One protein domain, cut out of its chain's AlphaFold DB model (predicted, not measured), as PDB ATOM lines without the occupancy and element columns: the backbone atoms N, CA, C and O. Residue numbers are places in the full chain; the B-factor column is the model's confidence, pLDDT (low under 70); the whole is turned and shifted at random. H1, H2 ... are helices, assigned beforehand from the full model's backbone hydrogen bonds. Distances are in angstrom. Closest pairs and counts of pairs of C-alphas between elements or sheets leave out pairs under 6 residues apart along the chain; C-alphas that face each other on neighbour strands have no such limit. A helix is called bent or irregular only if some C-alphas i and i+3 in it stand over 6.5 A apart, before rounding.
ATOM      1  N   LEU A  15     230.236 125.853 163.172       98.44
ATOM      2  CA  LEU A  15     230.788 126.456 164.389       98.44
ATOM      3  C   LEU A  15     229.892 127.580 164.912       98.44
ATOM      4  O   LEU A  15     229.628 127.653 166.113       98.44
ATOM      5  N   GLU A  16     229.390 128.435 164.024       98.19
ATOM      6  CA  GLU A  16     228.467 129.509 164.389       98.19
ATOM      7  C   GLU A  16     227.122 128.973 164.878       98.19
ATOM      8  O   GLU A  16     226.580 129.497 165.852       98.19
ATOM      9  N   TYR A  17     226.596 127.916 164.253       98.00
ATOM     10  CA  TYR A  17     225.367 127.266 164.708       98.00
ATOM     11  C   TYR A  17     225.518 126.728 166.140       98.00
ATOM     12  O   TYR A  17     224.677 127.003 167.001       98.00
ATOM     13  N   ILE A  18     226.624 126.029 166.424       98.44
ATOM     14  CA  ILE A  18     226.935 125.520 167.768       98.44
ATOM     15  C   ILE A  18     227.096 126.680 168.755       98.44
ATOM     16  O   ILE A  18     226.526 126.641 169.848       98.44
ATOM     17  N   HIS A  19     227.826 127.733 168.374       98.50
ATOM     18  CA  HIS A  19     228.022 128.904 169.225       98.50
ATOM     19  C   HIS A  19     226.683 129.552 169.581       98.50
ATOM     20  O   HIS A  19     226.430 129.831 170.756       98.50
ATOM     21  N   TRP A  20     225.802 129.759 168.599       98.12
ATOM     22  CA  TRP A  20     224.462 130.280 168.850       98.12
ATOM     23  C   TRP A  20     223.668 129.373 169.782       98.12
ATOM     24  O   TRP A  20     223.069 129.880 170.728       98.12
ATOM     25  N   GLY A  21     223.712 128.054 169.583       98.00
ATOM     26  CA  GLY A  21     223.055 127.089 170.465       98.00
ATOM     27  C   GLY A  21     223.524 127.195 171.919       98.00
ATOM     28  O   GLY A  21     222.703 127.328 172.828       98.00
ATOM     29  N   VAL A  22     224.841 127.215 172.146       98.50
ATOM     30  CA  VAL A  22     225.428 127.348 173.491       98.50
ATOM     31  C   VAL A  22     225.075 128.698 174.111       98.50
ATOM     32  O   VAL A  22     224.593 128.755 175.245       98.50
ATOM     33  N   LYS A  23     225.260 129.792 173.365       98.19
ATOM     34  CA  LYS A  23     225.000 131.152 173.848       98.19
ATOM     35  C   LYS A  23     223.530 131.337 174.214       98.19
ATOM     36  O   LYS A  23     223.228 131.812 175.305       98.19
ATOM     37  N   LEU A  24     222.616 130.900 173.346       98.00
ATOM     38  CA  LEU A  24     221.179 130.951 173.608       98.00
ATOM     39  C   LEU A  24     220.766 130.014 174.740       98.00
ATOM     40  O   LEU A  24     219.810 130.338 175.430       98.00
ATOM     41  N   GLY A  25     221.455 128.894 174.975       98.06
ATOM     42  CA  GLY A  25     221.190 128.014 176.118       98.06
ATOM     43  C   GLY A  25     221.561 128.649 177.461       98.06
ATOM     44  O   GLY A  25     220.784 128.590 178.419       98.06
ATOM     45  N   LEU A  26     222.712 129.318 177.520       98.50
ATOM     46  CA  LEU A  26     223.282 129.851 178.761       98.50
ATOM     47  C   LEU A  26     222.790 131.263 179.110       98.50
ATOM     48  O   LEU A  26     222.583 131.565 180.285       98.50
ATOM     49  N   ASP A  27     222.568 132.121 178.117       98.56
ATOM     50  CA  ASP A  27     222.262 133.535 178.338       98.56
ATOM     51  C   ASP A  27     220.749 133.806 178.307       98.56
ATOM     52  O   ASP A  27     220.110 133.873 177.252       98.56
ATOM     53  N   ARG A  28     220.150 133.964 179.493       98.44
ATOM     54  CA  ARG A  28     218.717 134.267 179.635       98.44
ATOM     55  C   ARG A  28     218.357 135.666 179.138       98.44
ATOM     56  O   ARG A  28     217.292 135.809 178.535       98.44
ATOM     57  N   SER A  29     219.190 136.665 179.411       98.38
ATOM     58  CA  SER A  29     218.907 138.059 179.048       98.38
ATOM     59  C   SER A  29     218.888 138.208 177.532       98.38
ATOM     60  O   SER A  29     217.928 138.737 176.978       98.38
ATOM     61  N   LEU A  30     219.854 137.587 176.849       97.94
ATOM     62  CA  LEU A  30     219.873 137.516 175.390       97.94
ATOM     63  C   LEU A  30     218.584 136.910 174.817       97.94
ATOM     64  O   LEU A  30     218.022 137.443 173.860       97.94
ATOM     65  N   ARG A  31     218.087 135.806 175.395       97.88
ATOM     66  CA  ARG A  31     216.822 135.200 174.942       97.88
ATOM     67  C   ARG A  31     215.636 136.151 175.104       97.88
ATOM     68  O   ARG A  31     214.763 136.174 174.238       97.88
ATOM     69  N   GLN A  32     215.590 136.913 176.195       98.31
ATOM     70  CA  GLN A  32     214.526 137.891 176.435       98.31
ATOM     71  C   GLN A  32     214.590 139.033 175.420       98.31
ATOM     72  O   GLN A  32     213.568 139.360 174.820       98.31
ATOM     73  N   ASP A  33     215.780 139.564 175.149       97.62
ATOM     74  CA  ASP A  33     215.972 140.628 174.161       97.62
ATOM     75  C   ASP A  33     215.571 140.180 172.754       97.62
ATOM     76  O   ASP A  33     214.832 140.886 172.065       97.62
ATOM     77  N   ILE A  34     215.985 138.979 172.339       96.75
ATOM     78  CA  ILE A  34     215.600 138.406 171.042       96.75
ATOM     79  C   ILE A  34     214.083 138.205 170.967       96.75
ATOM     80  O   ILE A  34     213.467 138.534 169.953       96.75
ATOM     81  N   SER A  35     213.461 137.702 172.037       96.81
ATOM     82  CA  SER A  35     212.008 137.518 172.088       96.81
ATOM     83  C   SER A  35     211.259 138.847 171.958       96.81
ATOM     84  O   SER A  35     210.312 138.934 171.172       96.81
ATOM     85  N   HIS A  36     211.710 139.899 172.648       96.81
ATOM     86  CA  HIS A  36     211.130 141.237 172.531       96.81
ATOM     87  C   HIS A  36     211.302 141.826 171.128       96.81
ATOM     88  O   HIS A  36     210.353 142.397 170.589       96.81
ATOM     89  N   GLN A  37     212.474 141.656 170.508       95.31
ATOM     90  CA  GLN A  37     212.711 142.110 169.136       95.31
ATOM     91  C   GLN A  37     211.793 141.396 168.139       95.31
ATOM     92  O   GLN A  37     211.152 142.052 167.320       95.31
ATOM     93  N   LEU A  38     211.670 140.069 168.235       95.12
ATOM     94  CA  LEU A  38     210.761 139.288 167.391       95.12
ATOM     95  C   LEU A  38     209.307 139.737 167.555       95.12
ATOM     96  O   LEU A  38     208.610 139.930 166.558       95.12
ATOM     97  N   LEU A  39     208.860 139.947 168.796       95.38
ATOM     98  CA  LEU A  39     207.508 140.417 169.083       95.38
ATOM     99  C   LEU A  39     207.259 141.814 168.500       95.38
ATOM    100  O   LEU A  39     206.251 142.024 167.829       95.38
ATOM    101  N   GLY A  40     208.188 142.754 168.702       94.06
ATOM    102  CA  GLY A  40     208.081 144.120 168.180       94.06
ATOM    103  C   GLY A  40     208.119 144.200 166.650       94.06
ATOM    104  O   GLY A  40     207.540 145.111 166.055       94.06
ATOM    105  N   ASN A  41     208.760 143.224 166.006       93.88
ATOM    106  CA  ASN A  41     208.872 143.128 164.555       93.88
ATOM    107  C   ASN A  41     207.720 142.362 163.894       93.88
ATOM    108  O   ASN A  41     207.601 142.412 162.666       93.88
ATOM    109  N   ARG A  42     206.859 141.689 164.666       90.56
ATOM    110  CA  ARG A  42     205.802 140.815 164.138       90.56
ATOM    111  C   ARG A  42     204.860 141.502 163.150       90.56
ATOM    112  O   ARG A  42     204.374 140.863 162.236       90.56
ATOM    113  N   ASP A  43     204.629 142.802 163.285       87.50
ATOM    114  CA  ASP A  43     203.674 143.501 162.414       87.50
ATOM    115  C   ASP A  43     204.375 144.353 161.334       87.50
ATOM    116  O   ASP A  43     203.723 144.942 160.474       87.50
ATOM    117  N   LYS A  44     205.713 144.435 161.366       88.88
ATOM    118  CA  LYS A  44     206.511 145.336 160.511       88.88
ATOM    119  C   LYS A  44     207.545 144.620 159.656       88.88
ATOM    120  O   LYS A  44     207.931 145.158 158.620       88.88
ATOM    121  N   ALA A  45     208.031 143.451 160.061       93.88
ATOM    122  CA  ALA A  45     209.070 142.765 159.310       93.88
ATOM    123  C   ALA A  45     208.516 142.195 157.993       93.88
ATOM    124  O   ALA A  45     207.353 141.783 157.953       93.88
ATOM    125  N   PRO A  46     209.333 142.135 156.923       92.31
ATOM    126  CA  PRO A  46     208.898 141.652 155.613       92.31
ATOM    127  C   PRO A  46     208.210 140.284 155.655       92.31
ATOM    128  O   PRO A  46     207.265 140.064 154.902       92.31
ATOM    129  N   LEU A  47     208.638 139.401 156.567       92.81
ATOM    130  CA  LEU A  47     208.063 138.069 156.761       92.81
ATOM    131  C   LEU A  47     206.551 138.091 157.032       92.81
ATOM    132  O   LEU A  47     205.849 137.162 156.646       92.81
ATOM    133  N   TRP A  48     206.047 139.145 157.671       92.12
ATOM    134  CA  TRP A  48     204.655 139.243 158.110       92.12
ATOM    135  C   TRP A  48     203.796 140.137 157.209       92.12
ATOM    136  O   TRP A  48     202.577 140.202 157.360       92.12
ATOM    137  N   GLN A  49     204.403 140.807 156.227       92.56
ATOM    138  CA  GLN A  49     203.700 141.684 155.291       92.56
ATOM    139  C   GLN A  49     203.172 140.901 154.077       92.56
ATOM    140  O   GLN A  49     203.623 141.096 152.947       92.56
ATOM    141  N   GLY A  50     202.181 140.028 154.294       92.75
ATOM    142  CA  GLY A  50     201.659 139.114 153.264       92.75
ATOM    143  C   GLY A  50     201.187 139.803 151.976       92.75
ATOM    144  O   GLY A  50     201.515 139.356 150.879       92.75
ATOM    145  N   LYS A  51     200.501 140.949 152.092       94.38
ATOM    146  CA  LYS A  51     200.101 141.760 150.928       94.38
ATOM    147  C   LYS A  51     201.317 142.203 150.110       94.38
ATOM    148  O   LYS A  51     201.340 142.038 148.896       94.38
ATOM    149  N   LYS A  52     202.348 142.725 150.784       93.31
ATOM    150  CA  LYS A  52     203.561 143.205 150.117       93.31
ATOM    151  C   LYS A  52     204.337 142.063 149.466       93.31
ATOM    152  O   LYS A  52     204.899 142.239 148.389       93.31
ATOM    153  N   PHE A  53     204.353 140.894 150.105       93.69
ATOM    154  CA  PHE A  53     204.921 139.679 149.531       93.69
ATOM    155  C   PHE A  53     204.219 139.294 148.219       93.69
ATOM    156  O   PHE A  53     204.902 139.104 147.214       93.69
ATOM    157  N   ALA A  54     202.882 139.248 148.205       97.19
ATOM    158  CA  ALA A  54     202.108 138.930 147.004       97.19
ATOM    159  C   ALA A  54     202.358 139.941 145.873       97.19
ATOM    160  O   ALA A  54     202.711 139.539 144.767       97.19
ATOM    161  N   GLU A  55     202.313 141.244 146.172       97.31
ATOM    162  CA  GLU A  55     202.644 142.302 145.204       97.31
ATOM    163  C   GLU A  55     204.055 142.119 144.614       97.31
ATOM    164  O   GLU A  55     204.268 142.284 143.413       97.31
ATOM    165  N   ASN A  56     205.052 141.787 145.443       95.62
ATOM    166  CA  ASN A  56     206.419 141.559 144.972       95.62
ATOM    167  C   ASN A  56     206.508 140.326 144.056       95.62
ATOM    168  O   ASN A  56     207.224 140.371 143.054       95.62
ATOM    169  N   MET A  57     205.781 139.253 144.382       96.75
ATOM    170  CA  MET A  57     205.705 138.033 143.572       96.75
ATOM    171  C   MET A  57     205.045 138.291 142.214       96.75
ATOM    172  O   MET A  57     205.607 137.931 141.182       96.75
ATOM    173  N   GLU A  58     203.900 138.972 142.194       98.00
ATOM    174  CA  GLU A  58     203.189 139.341 140.961       98.00
ATOM    175  C   GLU A  58     204.071 140.187 140.037       98.00
ATOM    176  O   GLU A  58     204.205 139.898 138.848       98.00
ATOM    177  N   ASN A  59     204.755 141.186 140.599       97.25
ATOM    178  CA  ASN A  59     205.700 142.008 139.849       97.25
ATOM    179  C   ASN A  59     206.878 141.195 139.293       97.25
ATOM    180  O   ASN A  59     207.352 141.479 138.192       97.25
ATOM    181  N   ALA A  60     207.366 140.195 140.033       96.75
ATOM    182  CA  ALA A  60     208.414 139.305 139.545       96.75
ATOM    183  C   ALA A  60     207.918 138.472 138.352       96.75
ATOM    184  O   ALA A  60     208.617 138.382 137.343       96.75
ATOM    185  N   TYR A  61     206.695 137.942 138.421       97.69
ATOM    186  CA  TYR A  61     206.091 137.196 137.315       97.69
ATOM    187  C   TYR A  61     205.861 138.052 136.071       97.69
ATOM    188  O   TYR A  61     206.189 137.611 134.972       97.69
ATOM    189  N   LEU A  62     205.386 139.290 136.224       97.88
ATOM    190  CA  LEU A  62     205.240 140.218 135.098       97.88
ATOM    191  C   LEU A  62     206.577 140.499 134.407       97.88
ATOM    192  O   LEU A  62     206.633 140.523 133.181       97.88
ATOM    193  N   LYS A  63     207.662 140.669 135.173       96.81
ATOM    194  CA  LYS A  63     209.007 140.865 134.609       96.81
ATOM    195  C   LYS A  63     209.502 139.643 133.849       96.81
ATOM    196  O   LYS A  63     210.060 139.799 132.770       96.81
ATOM    197  N   ILE A  64     209.298 138.447 134.403       97.00
ATOM    198  CA  ILE A  64     209.649 137.192 133.726       97.00
ATOM    199  C   ILE A  64     208.881 137.091 132.403       97.00
ATOM    200  O   ILE A  64     209.481 136.818 131.370       97.00
ATOM    201  N   TRP A  65     207.579 137.384 132.427       96.12
ATOM    202  CA  TRP A  65     206.725 137.345 131.243       96.12
ATOM    203  C   TRP A  65     207.127 138.366 130.171       96.12
ATOM    204  O   TRP A  65     207.159 138.038 128.994       96.12
ATOM    205  N   GLN A  66     207.446 139.601 130.564       94.69
ATOM    206  CA  GLN A  66     207.848 140.671 129.638       94.69
ATOM    207  C   GLN A  66     209.269 140.500 129.084       94.69
ATOM    208  O   GLN A  66     209.587 141.080 128.050       94.69
ATOM    209  N   GLY A  67     210.131 139.765 129.792       82.56
ATOM    210  CA  GLY A  67     211.498 139.453 129.371       82.56
ATOM    211  C   GLY A  67     211.646 138.121 128.628       82.56
ATOM    212  O   GLY A  67     212.784 137.713 128.398       82.56
ATOM    213  N   SER A  68     210.533 137.444 128.321       54.53
ATOM    214  CA  SER A  68     210.476 136.205 127.528       54.53
ATOM    215  C   SER A  68     210.202 136.489 126.054       54.53
ATOM    216  O   SER A  68     209.475 137.466 125.769       54.53
TER     217      SER A  68
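Overview. This is residues 15 to 68 of the 68 residues of an uncharacterized protein of Microcystis aeruginosa PCC 7806SL (UniProt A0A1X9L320). What shape does the printed part make? Three helices follow one another along a flat, open arch: H1 and H2 make a corner at one side, and H3 is the other limb, beyond the link of residues 42 to 49. H2, that link and H3 make the length, and the inside of the arch is empty, with no helix packed on another. What is it built of, and how large is it? The printed part has 54 residues with three named helices, in the order H1, H2, H3, and no named strand; the class is all helix, with 43 residues in the helices. It is extended, with a radius of gyration of the C-alphas of 18.3 A, and spans 53 by 28 by 8 A.

Along the chain. Where does the first helix run? H1 holds residues 15 to 26 and measures 16.6 A from first to last C-alpha, beginning at C-alpha 15 at (230.788, 126.456, 164.389). What comes next? H2 holds residues 28 to 41 and measures 20.1 A, with C-alpha 28 at (218.717, 134.267, 179.635). Which helix comes last? H3, residues 50 to 66, is the longest helix with 17 residues and 24.5 A, and it ends at C-alpha 66 at (207.848, 140.671, 129.638).

Arrangement. How do H1 and H2 stand to each other? They are close but not clearly touching, with 2 pairs of C-alphas within 8 A; the closest C-alphas are those of Leu 24 and Arg 31, 6.2 A apart. Their lines are about perpendicular, at 76 degrees. Where is H3? H3 is apart from H1 and apart from H2, with no C-alpha within 8 A of either. What do the backbones show? In H1, H2 and H3 every O i to N i+4 pair is within hydrogen-bond range, and none of the three is bent.

Size, cuts and confidence. How far does it reach? The two C-alphas farthest apart are those of Leu 26 and Ser 68, 53.2 A, and residues 35 to 68 stand free, of which 35 to 41 belong to H2 and 50 to 66 to H3. Are there cuts or long links? The printed part has no cut. The link from H1 to H2 is tight, with 1 residue, and the link from H2 to H3 is short, with 8 residues. Where is confidence low? The mean pLDDT of the printed part is 95.0, and one residue of it is under 70, Ser 68, the chain's last residue.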